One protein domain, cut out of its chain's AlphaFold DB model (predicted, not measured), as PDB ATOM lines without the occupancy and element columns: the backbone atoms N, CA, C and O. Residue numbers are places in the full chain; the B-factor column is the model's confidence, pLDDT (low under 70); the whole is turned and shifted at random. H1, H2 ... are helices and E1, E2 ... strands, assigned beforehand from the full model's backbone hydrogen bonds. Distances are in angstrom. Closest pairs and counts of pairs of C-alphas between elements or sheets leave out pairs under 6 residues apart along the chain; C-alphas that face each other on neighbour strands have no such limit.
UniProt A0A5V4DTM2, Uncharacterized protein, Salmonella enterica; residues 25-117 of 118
ATOM      1  N   TRP A  25     190.480 186.091 278.175       89.00
ATOM      2  CA  TRP A  25     189.350 185.654 277.380       89.00
ATOM      3  C   TRP A  25     188.088 186.368 277.863       89.00
ATOM      4  O   TRP A  25     187.810 186.381 279.063       89.00
ATOM      5  N   ILE A  26     187.352 186.983 276.935       91.94
ATOM      6  CA  ILE A  26     186.105 187.692 277.241       91.94
ATOM      7  C   ILE A  26     184.909 186.776 276.991       91.94
ATOM      8  O   ILE A  26     183.980 186.745 277.797       91.94
ATOM      9  N   GLY A  27     184.912 186.027 275.889       94.25
ATOM     10  CA  GLY A  27     183.786 185.165 275.567       94.25
ATOM     11  C   GLY A  27     183.953 184.350 274.296       94.25
ATOM     12  O   GLY A  27     184.979 184.385 273.607       94.25
ATOM     13  N   SER A  28     182.917 183.574 274.004       96.44
ATOM     14  CA  SER A  28     182.839 182.760 272.801       96.44
ATOM     15  C   SER A  28     181.458 182.815 272.175       96.44
ATOM     16  O   SER A  28     180.463 183.066 272.853       96.44
ATOM     17  N   PHE A  29     181.402 182.544 270.877       96.75
ATOM     18  CA  PHE A  29     180.157 182.461 270.130       96.75
ATOM     19  C   PHE A  29     180.198 181.287 269.157       96.75
ATOM     20  O   PHE A  29     181.144 181.155 268.379       96.75
ATOM     21  N   ASP A  30     179.161 180.456 269.181       96.06
ATOM     22  CA  ASP A  30     179.035 179.330 268.262       96.06
ATOM     23  C   ASP A  30     178.432 179.784 266.934       96.06
ATOM     24  O   ASP A  30     177.273 180.192 266.838       96.06
ATOM     25  N   ILE A  31     179.240 179.683 265.886       95.50
ATOM     26  CA  ILE A  31     178.851 179.935 264.508       95.50
ATOM     27  C   ILE A  31     178.203 178.651 263.973       95.50
ATOM     28  O   ILE A  31     178.891 177.632 263.823       95.50
ATOM     29  N   PRO A  32     176.898 178.668 263.646       94.25
ATOM     30  CA  PRO A  32     176.216 177.491 263.122       94.25
ATOM     31  C   PRO A  32     176.753 177.114 261.737       94.25
ATOM     32  O   PRO A  32     177.520 177.854 261.114       94.25
ATOM     33  N   PHE A  33     176.312 175.970 261.212       94.31
ATOM     34  CA  PHE A  33     176.477 175.719 259.785       94.31
ATOM     35  C   PHE A  33     175.643 176.713 258.983       94.31
ATOM     36  O   PHE A  33     174.432 176.833 259.174       94.31
ATOM     37  N   VAL A  34     176.301 177.411 258.068       93.69
ATOM     38  CA  VAL A  34     175.687 178.389 257.184       93.69
ATOM     39  C   VAL A  34     175.588 177.785 255.794       93.69
ATOM     40  O   VAL A  34     176.597 177.450 255.180       93.69
ATOM     41  N   THR A  35     174.362 177.656 255.297       90.44
ATOM     42  CA  THR A  35     174.052 177.044 253.993       90.44
ATOM     43  C   THR A  35     173.477 178.037 252.988       90.44
ATOM     44  O   THR A  35     173.167 177.673 251.855       90.44
ATOM     45  N   ARG A  36     173.284 179.295 253.400       87.56
ATOM     46  CA  ARG A  36     172.713 180.357 252.570       87.56
ATOM     47  C   ARG A  36     173.615 181.589 252.585       87.56
ATOM     48  O   ARG A  36     174.107 181.952 253.655       87.56
ATOM     49  N   PRO A  37     173.792 182.251 251.430       88.75
ATOM     50  CA  PRO A  37     174.602 183.455 251.340       88.75
ATOM     51  C   PRO A  37     173.998 184.610 252.141       88.75
ATOM     52  O   PRO A  37     172.785 184.687 252.337       88.75
ATOM     53  N   GLY A  38     174.861 185.535 252.573       85.38
ATOM     54  CA  GLY A  38     174.450 186.753 253.277       85.38
ATOM     55  C   GLY A  38     174.310 186.606 254.793       85.38
ATOM     56  O   GLY A  38     173.763 187.496 255.440       85.38
ATOM     57  N   TRP A  39     174.804 185.512 255.379       93.69
ATOM     58  CA  TRP A  39     174.863 185.386 256.833       93.69
ATOM     59  C   TRP A  39     175.839 186.401 257.433       93.69
ATOM     60  O   TRP A  39     176.983 186.534 256.989       93.69
ATOM     61  N   SER A  40     175.373 187.089 258.470       95.88
ATOM     62  CA  SER A  40     176.146 188.038 259.256       95.88
ATOM     63  C   SER A  40     175.651 188.022 260.695       95.88
ATOM     64  O   SER A  40     174.456 187.842 260.947       95.88
ATOM     65  N   HIS A  41     176.564 188.210 261.638       97.06
ATOM     66  CA  HIS A  41     176.250 188.307 263.055       97.06
ATOM     67  C   HIS A  41     177.144 189.346 263.725       97.06
ATOM     68  O   HIS A  41     178.347 189.385 263.471       97.06
ATOM     69  N   THR A  42     176.563 190.161 264.603       98.06
ATOM     70  CA  THR A  42     177.307 191.143 265.394       98.06
ATOM     71  C   THR A  42     177.143 190.829 266.870       98.06
ATOM     72  O   THR A  42     176.024 190.781 267.376       98.06
ATOM     73  N   ILE A  43     178.273 190.669 267.549       97.56
ATOM     74  CA  ILE A  43     178.361 190.624 269.003       97.56
ATOM     75  C   ILE A  43     178.731 192.039 269.442       97.56
ATOM     76  O   ILE A  43     179.811 192.513 269.097       97.56
ATOM     77  N   SER A  44     177.836 192.721 270.154       96.94
ATOM     78  CA  SER A  44     178.015 194.115 270.591       96.94
ATOM     79  C   SER A  44     178.213 194.216 272.101       96.94
ATOM     80  O   SER A  44     177.885 193.287 272.840       96.94
ATOM     81  N   GLY A  45     178.694 195.371 272.567       93.06
ATOM     82  CA  GLY A  45     178.895 195.638 273.992       93.06
ATOM     83  C   GLY A  45     180.067 194.858 274.583       93.06
ATOM     84  O   GLY A  45     180.047 194.525 275.766       93.06
ATOM     85  N   ILE A  46     181.069 194.530 273.763       92.25
ATOM     86  CA  ILE A  46     182.268 193.822 274.200       92.25
ATOM     87  C   ILE A  46     183.221 194.838 274.843       92.25
ATOM     88  O   ILE A  46     183.679 195.755 274.162       92.25
ATOM     89  N   PRO A  47     183.564 194.691 276.132       87.38
ATOM     90  CA  PRO A  47     184.495 195.597 276.785       87.38
ATOM     91  C   PRO A  47     185.938 195.213 276.433       87.38
ATOM     92  O   PRO A  47     186.603 194.526 277.204       87.38
ATOM     93  N   PHE A  48     186.447 195.670 275.285       86.44
ATOM     94  CA  PHE A  48     187.863 195.523 274.907       86.44
ATOM     95  C   PHE A  48     188.788 196.459 275.707       86.44
ATOM     96  O   PHE A  48     189.577 197.226 275.158       86.44
ATOM     97  N   ILE A  49     188.655 196.445 277.030       81.00
ATOM     98  CA  ILE A  49     189.396 197.321 277.932       81.00
ATOM     99  C   ILE A  49     190.751 196.690 278.229       81.00
ATOM    100  O   ILE A  49     190.838 195.511 278.568       81.00
ATOM    101  N   GLY A  50     191.800 197.509 278.162       73.94
ATOM    102  CA  GLY A  50     193.105 197.119 278.672       73.94
ATOM    103  C   GLY A  50     193.831 196.085 277.810       73.94
ATOM    104  O   GLY A  50     194.386 195.114 278.313       73.94
ATOM    105  N   GLY A  51     193.818 196.261 276.495       78.69
ATOM    106  CA  GLY A  51     194.644 195.439 275.624       78.69
ATOM    107  C   GLY A  51     194.290 195.566 274.155       78.69
ATOM    108  O   GLY A  51     193.400 196.321 273.765       78.69
ATOM    109  N   THR A  52     195.002 194.797 273.340       88.25
ATOM    110  CA  THR A  52     194.720 194.649 271.915       88.25
ATOM    111  C   THR A  52     193.657 193.566 271.732       88.25
ATOM    112  O   THR A  52     193.892 192.427 272.147       88.25
ATOM    113  N   PRO A  53     192.497 193.866 271.125       91.56
ATOM    114  CA  PRO A  53     191.473 192.866 270.854       91.56
ATOM    115  C   PRO A  53     192.014 191.685 270.043       91.56
ATOM    116  O   PRO A  53     192.786 191.869 269.102       91.56
ATOM    117  N   TYR A  54     191.551 190.477 270.355       91.50
ATOM    118  CA  TYR A  54     191.746 189.308 269.505       91.50
ATOM    119  C   TYR A  54     190.437 188.570 269.271       91.50
ATOM    120  O   TYR A  54     189.533 188.570 270.110       91.50
ATOM    121  N   ALA A  55     190.372 187.896 268.129       94.81
ATOM    122  CA  ALA A  55     189.272 187.038 267.740       94.81
ATOM    123  C   ALA A  55     189.808 185.936 266.818       94.81
ATOM    124  O   ALA A  55     190.476 186.232 265.827       94.81
ATOM    125  N   PHE A  56     189.547 184.673 267.142       94.44
ATOM    126  CA  PHE A  56     189.915 183.537 266.296       94.44
ATOM    127  C   PHE A  56     188.846 182.448 266.355       94.44
ATOM    128  O   PHE A  56     188.121 182.324 267.340       94.44
ATOM    129  N   CYS A  57     188.753 181.654 265.294       96.25
ATOM    130  CA  CYS A  57     187.769 180.584 265.181       96.25
ATOM    131  C   CYS A  57     188.438 179.215 265.286       96.25
ATOM    132  O   CYS A  57     189.518 179.003 264.734       96.25
ATOM    133  N   VAL A  58     187.757 178.274 265.932       95.06
ATOM    134  CA  VAL A  58     188.136 176.855 265.973       95.06
ATOM    135  C   VAL A  58     186.956 175.985 265.538       95.06
ATOM    136  O   VAL A  58     185.813 176.394 265.734       95.06
ATOM    137  N   PRO A  59     187.172 174.797 264.951       94.00
ATOM    138  CA  PRO A  59     186.079 173.878 264.640       94.00
ATOM    139  C   PRO A  59     185.282 173.481 265.886       94.00
ATOM    140  O   PRO A  59     185.864 173.105 266.904       94.00
ATOM    141  N   ASN A  60     183.951 173.520 265.803       93.88
ATOM    142  CA  ASN A  60     183.087 173.096 266.900       93.88
ATOM    143  C   ASN A  60     182.817 171.586 266.804       93.88
ATOM    144  O   ASN A  60     182.058 171.117 265.954       93.88
ATOM    145  N   SER A  61     183.415 170.811 267.714       90.25
ATOM    146  CA  SER A  61     183.328 169.344 267.725       90.25
ATOM    147  C   SER A  61     181.937 168.786 268.049       90.25
ATOM    148  O   SER A  61     181.699 167.592 267.840       90.25
ATOM    149  N   ALA A  62     181.022 169.601 268.580       91.81
ATOM    150  CA  ALA A  62     179.655 169.186 268.891       91.81
ATOM    151  C   ALA A  62     178.734 169.225 267.662       91.81
ATOM    152  O   ALA A  62     177.719 168.531 267.629       91.81
ATOM    153  N   LEU A  63     179.092 169.999 266.636       90.44
ATOM    154  CA  LEU A  63     178.293 170.127 265.426       90.44
ATOM    155  C   LEU A  63     178.625 169.013 264.420       90.44
ATOM    156  O   LEU A  63     179.711 168.427 264.406       90.44
ATOM    157  N   ARG A  64     177.642 168.666 263.588       92.50
ATOM    158  CA  ARG A  64     177.776 167.694 262.495       92.50
ATOM    159  C   ARG A  64     177.273 168.314 261.206       92.50
ATOM    160  O   ARG A  64     176.232 168.970 261.215       92.50
ATOM    161  N   THR A  65     178.014 168.098 260.124       90.81
ATOM    162  CA  THR A  65     177.635 168.581 258.798       90.81
ATOM    163  C   THR A  65     176.220 168.101 258.460       90.81
ATOM    164  O   THR A  65     175.947 166.904 258.595       90.81
ATOM    165  N   PRO A  66     175.311 169.000 258.048       90.19
ATOM    166  CA  PRO A  66     173.964 168.616 257.653       90.19
ATOM    167  C   PRO A  66     173.975 167.620 256.487       90.19
ATOM    168  O   PRO A  66     174.799 167.720 255.579       90.19
ATOM    169  N   ALA A  67     173.034 166.675 256.489       91.00
ATOM    170  CA  ALA A  67     172.894 165.721 255.392       91.00
ATOM    171  C   ALA A  67     172.598 166.444 254.066       91.00
ATOM    172  O   ALA A  67     171.800 167.380 254.029       91.00
ATOM    173  N   GLY A  68     173.227 165.991 252.977       88.81
ATOM    174  CA  GLY A  68     173.075 166.600 251.650       88.81
ATOM    175  C   GLY A  68     173.918 167.859 251.426       88.81
ATOM    176  O   GLY A  68     173.720 168.531 250.415       88.81
ATOM    177  N   PHE A  69     174.848 168.172 252.334       89.69
ATOM    178  CA  PHE A  69     175.799 169.270 252.184       89.69
ATOM    179  C   PHE A  69     177.246 168.785 252.271       89.69
ATOM    180  O   PHE A  69     177.570 167.879 253.039       89.69
ATOM    181  N   ALA A  70     178.126 169.439 251.517       89.50
ATOM    182  CA  ALA A  70     179.566 169.331 251.675       89.50
ATOM    183  C   ALA A  70     180.051 170.390 252.670       89.50
ATOM    184  O   ALA A  70     179.646 171.551 252.596       89.50
ATOM    185  N   TYR A  71     180.913 169.997 253.605       89.44
ATOM    186  CA  TYR A  71     181.487 170.920 254.577       89.44
ATOM    187  C   TYR A  71     182.791 171.524 254.067       89.44
ATOM    188  O   TYR A  71     183.717 170.789 253.727       89.44
ATOM    189  N   ALA A  72     182.885 172.852 254.104       87.50
ATOM    190  CA  ALA A  72     184.151 173.560 254.001       87.50
ATOM    191  C   ALA A  72     184.450 174.289 255.316       87.50
ATOM    192  O   ALA A  72     183.672 175.125 255.785       87.50
ATOM    193  N   CYS A  73     185.601 173.964 255.909       85.62
ATOM    194  CA  CYS A  73     186.102 174.610 257.119       85.62
ATOM    195  C   CYS A  73     186.672 175.996 256.782       85.62
ATOM    196  O   CYS A  73     187.885 176.200 256.752       85.62
ATOM    197  N   THR A  74     185.777 176.940 256.513       89.06
ATOM    198  CA  THR A  74     186.110 178.324 256.173       89.06
ATOM    199  C   THR A  74     185.761 179.226 257.343       89.06
ATOM    200  O   THR A  74     184.633 179.192 257.832       89.06
ATOM    201  N   THR A  75     186.712 180.040 257.795       92.25
ATOM    202  CA  THR A  75     186.460 181.072 258.805       92.25
ATOM    203  C   THR A  75     185.648 182.220 258.202       92.25
ATOM    204  O   THR A  75     185.872 182.551 257.037       92.25
ATOM    205  N   PRO A  76     184.727 182.851 258.951       94.38
ATOM    206  CA  PRO A  76     184.065 184.055 258.466       94.38
ATOM    207  C   PRO A  76     185.072 185.203 258.369       94.38
ATOM    208  O   PRO A  76     186.116 185.179 259.027       94.38
ATOM    209  N   ASP A  77     184.716 186.248 257.630       95.12
ATOM    210  CA  ASP A  77     185.365 187.542 257.793       95.12
ATOM    211  C   ASP A  77     185.086 188.042 259.212       95.12
ATOM    212  O   ASP A  77     183.932 188.048 259.659       95.12
ATOM    213  N   ILE A  78     186.137 188.459 259.916       96.69
ATOM    214  CA  ILE A  78     186.055 188.970 261.285       96.69
ATOM    215  C   ILE A  78     186.462 190.441 261.270       96.69
ATOM    216  O   ILE A  78     187.624 190.776 261.052       96.69
ATOM    217  N   LEU A  79     185.500 191.325 261.528       96.75
ATOM    218  CA  LEU A  79     185.748 192.742 261.766       96.75
ATOM    219  C   LEU A  79     185.660 193.016 263.266       96.75
ATOM    220  O   LEU A  79     184.601 192.830 263.863       96.75
ATOM    221  N   VAL A  80     186.753 193.496 263.852       95.12
ATOM    222  CA  VAL A  80     186.807 193.893 265.263       95.12
ATOM    223  C   VAL A  80     186.728 195.416 265.354       95.12
ATOM    224  O   VAL A  80     187.568 196.119 264.796       95.12
ATOM    225  N   GLY A  81     185.678 195.915 266.003       93.12
ATOM    226  CA  GLY A  81     185.470 197.330 266.295       93.12
ATOM    227  C   GLY A  81     185.875 197.701 267.722       93.12
ATOM    228  O   GLY A  81     186.485 196.911 268.437       93.12
ATOM    229  N   SER A  82     185.501 198.909 268.151       90.31
ATOM    230  CA  SER A  82     185.775 199.423 269.504       90.31
ATOM    231  C   SER A  82     185.088 198.632 270.616       90.31
ATOM    232  O   SER A  82     185.618 198.521 271.715       90.31
ATOM    233  N   ASP A  83     183.899 198.113 270.332       94.06
ATOM    234  CA  ASP A  83     183.002 197.473 271.297       94.06
ATOM    235  C   ASP A  83     182.179 196.343 270.657       94.06
ATOM    236  O   ASP A  83     181.185 195.880 271.218       94.06
ATOM    237  N   PHE A  84     182.569 195.899 269.460       96.50
ATOM    238  CA  PHE A  84     181.849 194.866 268.730       96.50
ATOM    239  C   PHE A  84     182.774 193.957 267.924       96.50
ATOM    240  O   PHE A  84     183.872 194.341 267.522       96.50
ATOM    241  N   ILE A  85     182.278 192.761 267.620       97.94
ATOM    242  CA  ILE A  85     182.812 191.888 266.575       97.94
ATOM    243  C   ILE A  85     181.694 191.624 265.581       97.94
ATOM    244  O   ILE A  85     180.610 191.192 265.967       97.94
ATOM    245  N   ARG A  86     181.967 191.853 264.297       98.06
ATOM    246  CA  ARG A  86     181.076 191.468 263.206       98.06
ATOM    247  C   ARG A  86     181.680 190.303 262.437       98.06
ATOM    248  O   ARG A  86     182.803 190.392 261.952       98.06
ATOM    249  N   LEU A  87     180.896 189.244 262.318       97.56
ATOM    250  CA  LEU A  87     181.188 188.038 261.561       97.56
ATOM    251  C   LEU A  87     180.350 188.047 260.290       97.56
ATOM    252  O   LEU A  87     179.151 188.316 260.363       97.56
ATOM    253  N   SER A  88     180.933 187.713 259.145       96.50
ATOM    254  CA  SER A  88     180.161 187.565 257.907       96.50
ATOM    255  C   SER A  88     180.774 186.556 256.950       96.50
ATOM    256  O   SER A  88     181.991 186.453 256.853       96.50
ATOM    257  N   TYR A  89     179.922 185.862 256.196       93.75
ATOM    258  CA  TYR A  89     180.359 185.094 255.031       93.75
ATOM    259  C   TYR A  89     179.955 185.828 253.750       93.75
ATOM    260  O   TYR A  89     178.752 185.923 253.466       93.75
ATOM    261  N   PRO A  90     180.910 186.347 252.957       89.50
ATOM    262  CA  PRO A  90     180.598 186.930 251.661       89.50
ATOM    263  C   PRO A  90     179.952 185.889 250.742       89.50
ATOM    264  O   PRO A  90     180.299 184.708 250.762       89.50
ATOM    265  N   SER A  91     179.015 186.336 249.903       87.75
ATOM    266  CA  SER A  91     178.266 185.465 248.984       87.75
ATOM    267  C   SER A  91     179.172 184.652 248.058       87.75
ATOM    268  O   SER A  91     178.834 183.522 247.720       87.75
ATOM    269  N   ALA A  92     180.344 185.187 247.705       85.69
ATOM    270  CA  ALA A  92     181.334 184.511 246.876       85.69
ATOM    271  C   ALA A  92     181.816 183.173 247.465       85.69
ATOM    272  O   ALA A  92     182.071 182.245 246.703       85.69
ATOM    273  N   LEU A  93     181.874 183.033 248.797       85.62
ATOM    274  CA  LEU A  93     182.296 181.783 249.444       85.62
ATOM    275  C   LEU A  93     181.296 180.641 249.261       85.62
ATOM    276  O   LEU A  93     181.670 179.489 249.417       85.62
ATOM    277  N   PHE A  94     180.037 180.943 248.935       83.25
ATOM    278  CA  PHE A  94     179.010 179.927 248.686       83.25
ATOM    279  C   PHE A  94     179.028 179.407 247.248       83.25
ATOM    280  O   PHE A  94     178.385 178.402 246.962       83.25
ATOM    281  N   ASN A  95     179.753 180.088 246.357       77.94
ATOM    282  CA  ASN A  95     179.844 179.744 244.942       77.94
ATOM    283  C   ASN A  95     181.113 178.944 244.609       77.94
ATOM    284  O   ASN A  95     181.303 178.583 243.453       77.94
ATOM    285  N   TYR A  96     181.995 178.706 245.586       69.00
ATOM    286  CA  TYR A  96     183.265 178.013 245.386       69.00
ATOM    287  C   TYR A  96     183.474 176.928 246.455       69.00
ATOM    288  O   TYR A  96     183.381 177.243 247.643       69.00
ATOM    289  N   PRO A  97     183.826 175.683 246.081       65.88
ATOM    290  CA  PRO A  97     183.964 175.176 244.711       65.88
ATOM    291  C   PRO A  97     182.602 174.900 244.046       65.88
ATOM    292  O   PRO A  97     181.645 174.500 244.705       65.88
ATOM    293  N   ASP A  98     182.516 175.124 242.738       66.56
ATOM    294  CA  ASP A  98     181.327 174.904 241.899       66.56
ATOM    295  C   ASP A  98     181.063 173.416 241.591       66.56
ATOM    296  O   ASP A  98     179.929 173.031 241.304       66.56
ATOM    297  N   ASP A  99     182.076 172.565 241.756       67.94
ATOM    298  CA  ASP A  99     182.048 171.128 241.441       67.94
ATOM    299  C   ASP A  99     181.595 170.208 242.595       67.94
ATOM    300  O   ASP A  99     181.854 169.003 242.596       67.94
ATOM    301  N   LEU A 100     180.915 170.733 243.618       76.50
ATOM    302  CA  LEU A 100     180.560 169.940 244.808       76.50
ATOM    303  C   LEU A 100     179.511 168.849 244.548       76.50
ATOM    304  O   LEU A 100     179.416 167.899 245.325       76.50
ATOM    305  N   GLY A 101     178.667 169.005 243.522       78.75
ATOM    306  CA  GLY A 101     177.520 168.121 243.256       78.75
ATOM    307  C   GLY A 101     176.412 168.157 244.326       78.75
ATOM    308  O   GLY A 101     175.370 167.525 244.155       78.75
ATOM    309  N   VAL A 102     176.615 168.906 245.416       84.88
ATOM    310  CA  VAL A 102     175.700 169.128 246.545       84.88
ATOM    311  C   VAL A 102     175.838 170.566 247.062       84.88
ATOM    312  O   VAL A 102     176.743 171.293 246.657       84.88
ATOM    313  N   GLY A 103     174.953 170.991 247.971       85.38
ATOM    314  CA  GLY A 103     175.052 172.317 248.589       85.38
ATOM    315  C   GLY A 103     176.288 172.458 249.487       85.38
ATOM    316  O   GLY A 103     176.716 171.496 250.122       85.38
ATOM    317  N   LEU A 104     176.839 173.667 249.594       89.19
ATOM    318  CA  LEU A 104     177.952 173.969 250.498       89.19
ATOM    319  C   LEU A 104     177.446 174.399 251.882       89.19
ATOM    320  O   LEU A 104     176.529 175.213 252.000       89.19
ATOM    321  N   ALA A 105     178.063 173.863 252.932       91.06
ATOM    322  CA  ALA A 105     177.903 174.310 254.308       91.06
ATOM    323  C   ALA A 105     179.229 174.892 254.816       91.06
ATOM    324  O   ALA A 105     180.249 174.202 254.850       91.06
ATOM    325  N   LEU A 106     179.195 176.156 255.231       92.56
ATOM    326  CA  LEU A 106     180.302 176.871 255.874       92.56
ATOM    327  C   LEU A 106     180.073 176.946 257.389       92.56
ATOM    328  O   LEU A 106     178.991 176.616 257.871       92.56
ATOM    329  N   GLY A 107     181.053 177.424 258.153       92.69
ATOM    330  CA  GLY A 107     180.908 177.591 259.600       92.69
ATOM    331  C   GLY A 107     181.060 176.288 260.373       92.69
ATOM    332  O   GLY A 107     182.019 175.549 260.155       92.69
ATOM    333  N   GLY A 108     180.179 176.052 261.346       94.12
ATOM    334  CA  GLY A 108     180.395 174.982 262.326       94.12
ATOM    335  C   GLY A 108     181.639 175.240 263.181       94.12
ATOM    336  O   GLY A 108     182.441 174.339 263.422       94.12
ATOM    337  N   LEU A 109     181.830 176.497 263.584       96.38
ATOM    338  CA  LEU A 109     183.014 176.980 264.289       96.38
ATOM    339  C   LEU A 109     182.599 177.615 265.616       96.38
ATOM    340  O   LEU A 109     181.489 178.118 265.743       96.38
ATOM    341  N   THR A 110     183.509 177.669 266.573       96.88
ATOM    342  CA  THR A 110     183.384 178.498 267.769       96.88
ATOM    343  C   THR A 110     184.367 179.653 267.646       96.88
ATOM    344  O   THR A 110     185.570 179.451 267.474       96.88
ATOM    345  N   LEU A 111     183.851 180.878 267.703       97.12
ATOM    346  CA  LEU A 111     184.652 182.084 267.853       97.12
ATOM    347  C   LEU A 111     185.092 182.193 269.313       97.12
ATOM    348  O   LEU A 111     184.246 182.150 270.201       97.12
ATOM    349  N   HIS A 112     186.377 182.425 269.552       96.00
ATOM    350  CA  HIS A 112     186.914 182.870 270.834       96.00
ATOM    351  C   HIS A 112     187.435 184.293 270.690       96.00
ATOM    352  O   HIS A 112     188.170 184.593 269.747       96.00
ATOM    353  N   TYR A 113     187.068 185.166 271.625       95.06
ATOM    354  CA  TYR A 113     187.496 186.557 271.612       95.06
ATOM    355  C   TYR A 113     187.882 187.063 273.000       95.06
ATOM    356  O   TYR A 113     187.407 186.583 274.034       95.06
ATOM    357  N   GLY A 114     188.766 188.053 273.009       92.56
ATOM    358  CA  GLY A 114     189.298 188.642 274.226       92.56
ATOM    359  C   GLY A 114     190.245 189.794 273.939       92.56
ATOM    360  O   GLY A 114     190.175 190.411 272.876       92.56
ATOM    361  N   VAL A 115     191.141 190.067 274.881       90.56
ATOM    362  CA  VAL A 115     192.224 191.043 274.716       90.56
ATOM    363  C   VAL A 115     193.570 190.410 275.049       90.56
ATOM    364  O   VAL A 115     193.676 189.600 275.971       90.56
ATOM    365  N   TYR A 116     194.598 190.776 274.290       84.19
ATOM    366  CA  TYR A 116     195.996 190.542 274.628       84.19
ATOM    367  C   TYR A 116     196.560 191.771 275.331       84.19
ATOM    368  O   TYR A 116     196.355 192.890 274.861       84.19
ATOM    369  N   ASN A 117     197.306 191.572 276.415       71.31
ATOM    370  CA  ASN A 117     198.191 192.619 276.905       71.31
ATOM    371  C   ASN A 117     199.450 192.631 276.021       71.31
ATOM    372  O   ASN A 117     200.065 191.576 275.838       71.31
TER     373      ASN A 117
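Overview. This is residues 25 to 117 of the 118 residues of an uncharacterized protein of Salmonella enterica (UniProt A0A5V4DTM2). This is an elongated sandwich of two sheets face to face, in which a small sheet of E2, E6 and E5 covers part of a larger, twisted sheet. The larger sheet is built round the long strand E7, with E1 on one side of it and E3 and E4 on the other, while the short helix H1 only grazes it. The printed part has 93 residues, with named elements in the order E1 E2 E3 E4 E5 E6 H1 E7, and its class is mostly strand. The small sheet, in the order E2 E6 E5, is antiparallel; the larger, branched one is mixed. The whole is only just compact, close to loose, with a radius of gyration of the C-alphas of 14.4 A and spans of 48 by 26 by 18 A.

Arrangement. Start at E1, residues 25 to 34, the antiparallel neighbour of E7, residues 103 to 116, at 173 degrees; look for N 29 and O 111, 2.9 A apart and within hydrogen-bond range. Next comes E2, residues 40 to 44, an edge strand antiparallel to E6, residues 84 to 88, with N 41 and O 87 at 2.9 A. E3, residues 52 to 59, is antiparallel to E7 at 146 degrees, with N 56 and O 112 at 2.9 A. E4, residues 69 to 71, is parallel to E7 at 35 degrees, with N 70 and O 103 at 2.9 A. The pairing along E7 is staggered: E4 over residues 103 to 105, E1 over 106 to 114, E3 over 109 to 116. E5, residues 77 to 80, forms a hairpin with E6, with N 79 and O 86 at 2.9 A. Between the sheets, the closest C-alphas of E3 and E5 are those of Pro 53 and Val 80, 7.4 A apart; the sheets' best planes are 25 degrees apart. H1, residues 91 to 94, grazes the larger sheet with residues 93 to 94; it is too short for an O i to N i+4 pair, and its one O i to N i+3 pair is within range.

Along the chain. Find C-alpha 25 at (189.350, 185.654, 277.380); from there E1 runs 25.4 A. E2 covers 13.0 A, E3 23.6 A and E6 13.2 A. E7 begins at C-alpha 103, (175.052, 172.317, 248.589), and runs 38.1 A to C-alpha 116 at (195.996, 190.542, 274.628).

Size, cuts and confidence. The two C-alphas farthest apart, those of Gly 50 and Gly 101, are 48.4 A apart. The printed part has no cut, and no link is long. The mean pLDDT of the printed part is 90.1; look at residues 96 to 99 for values under 70.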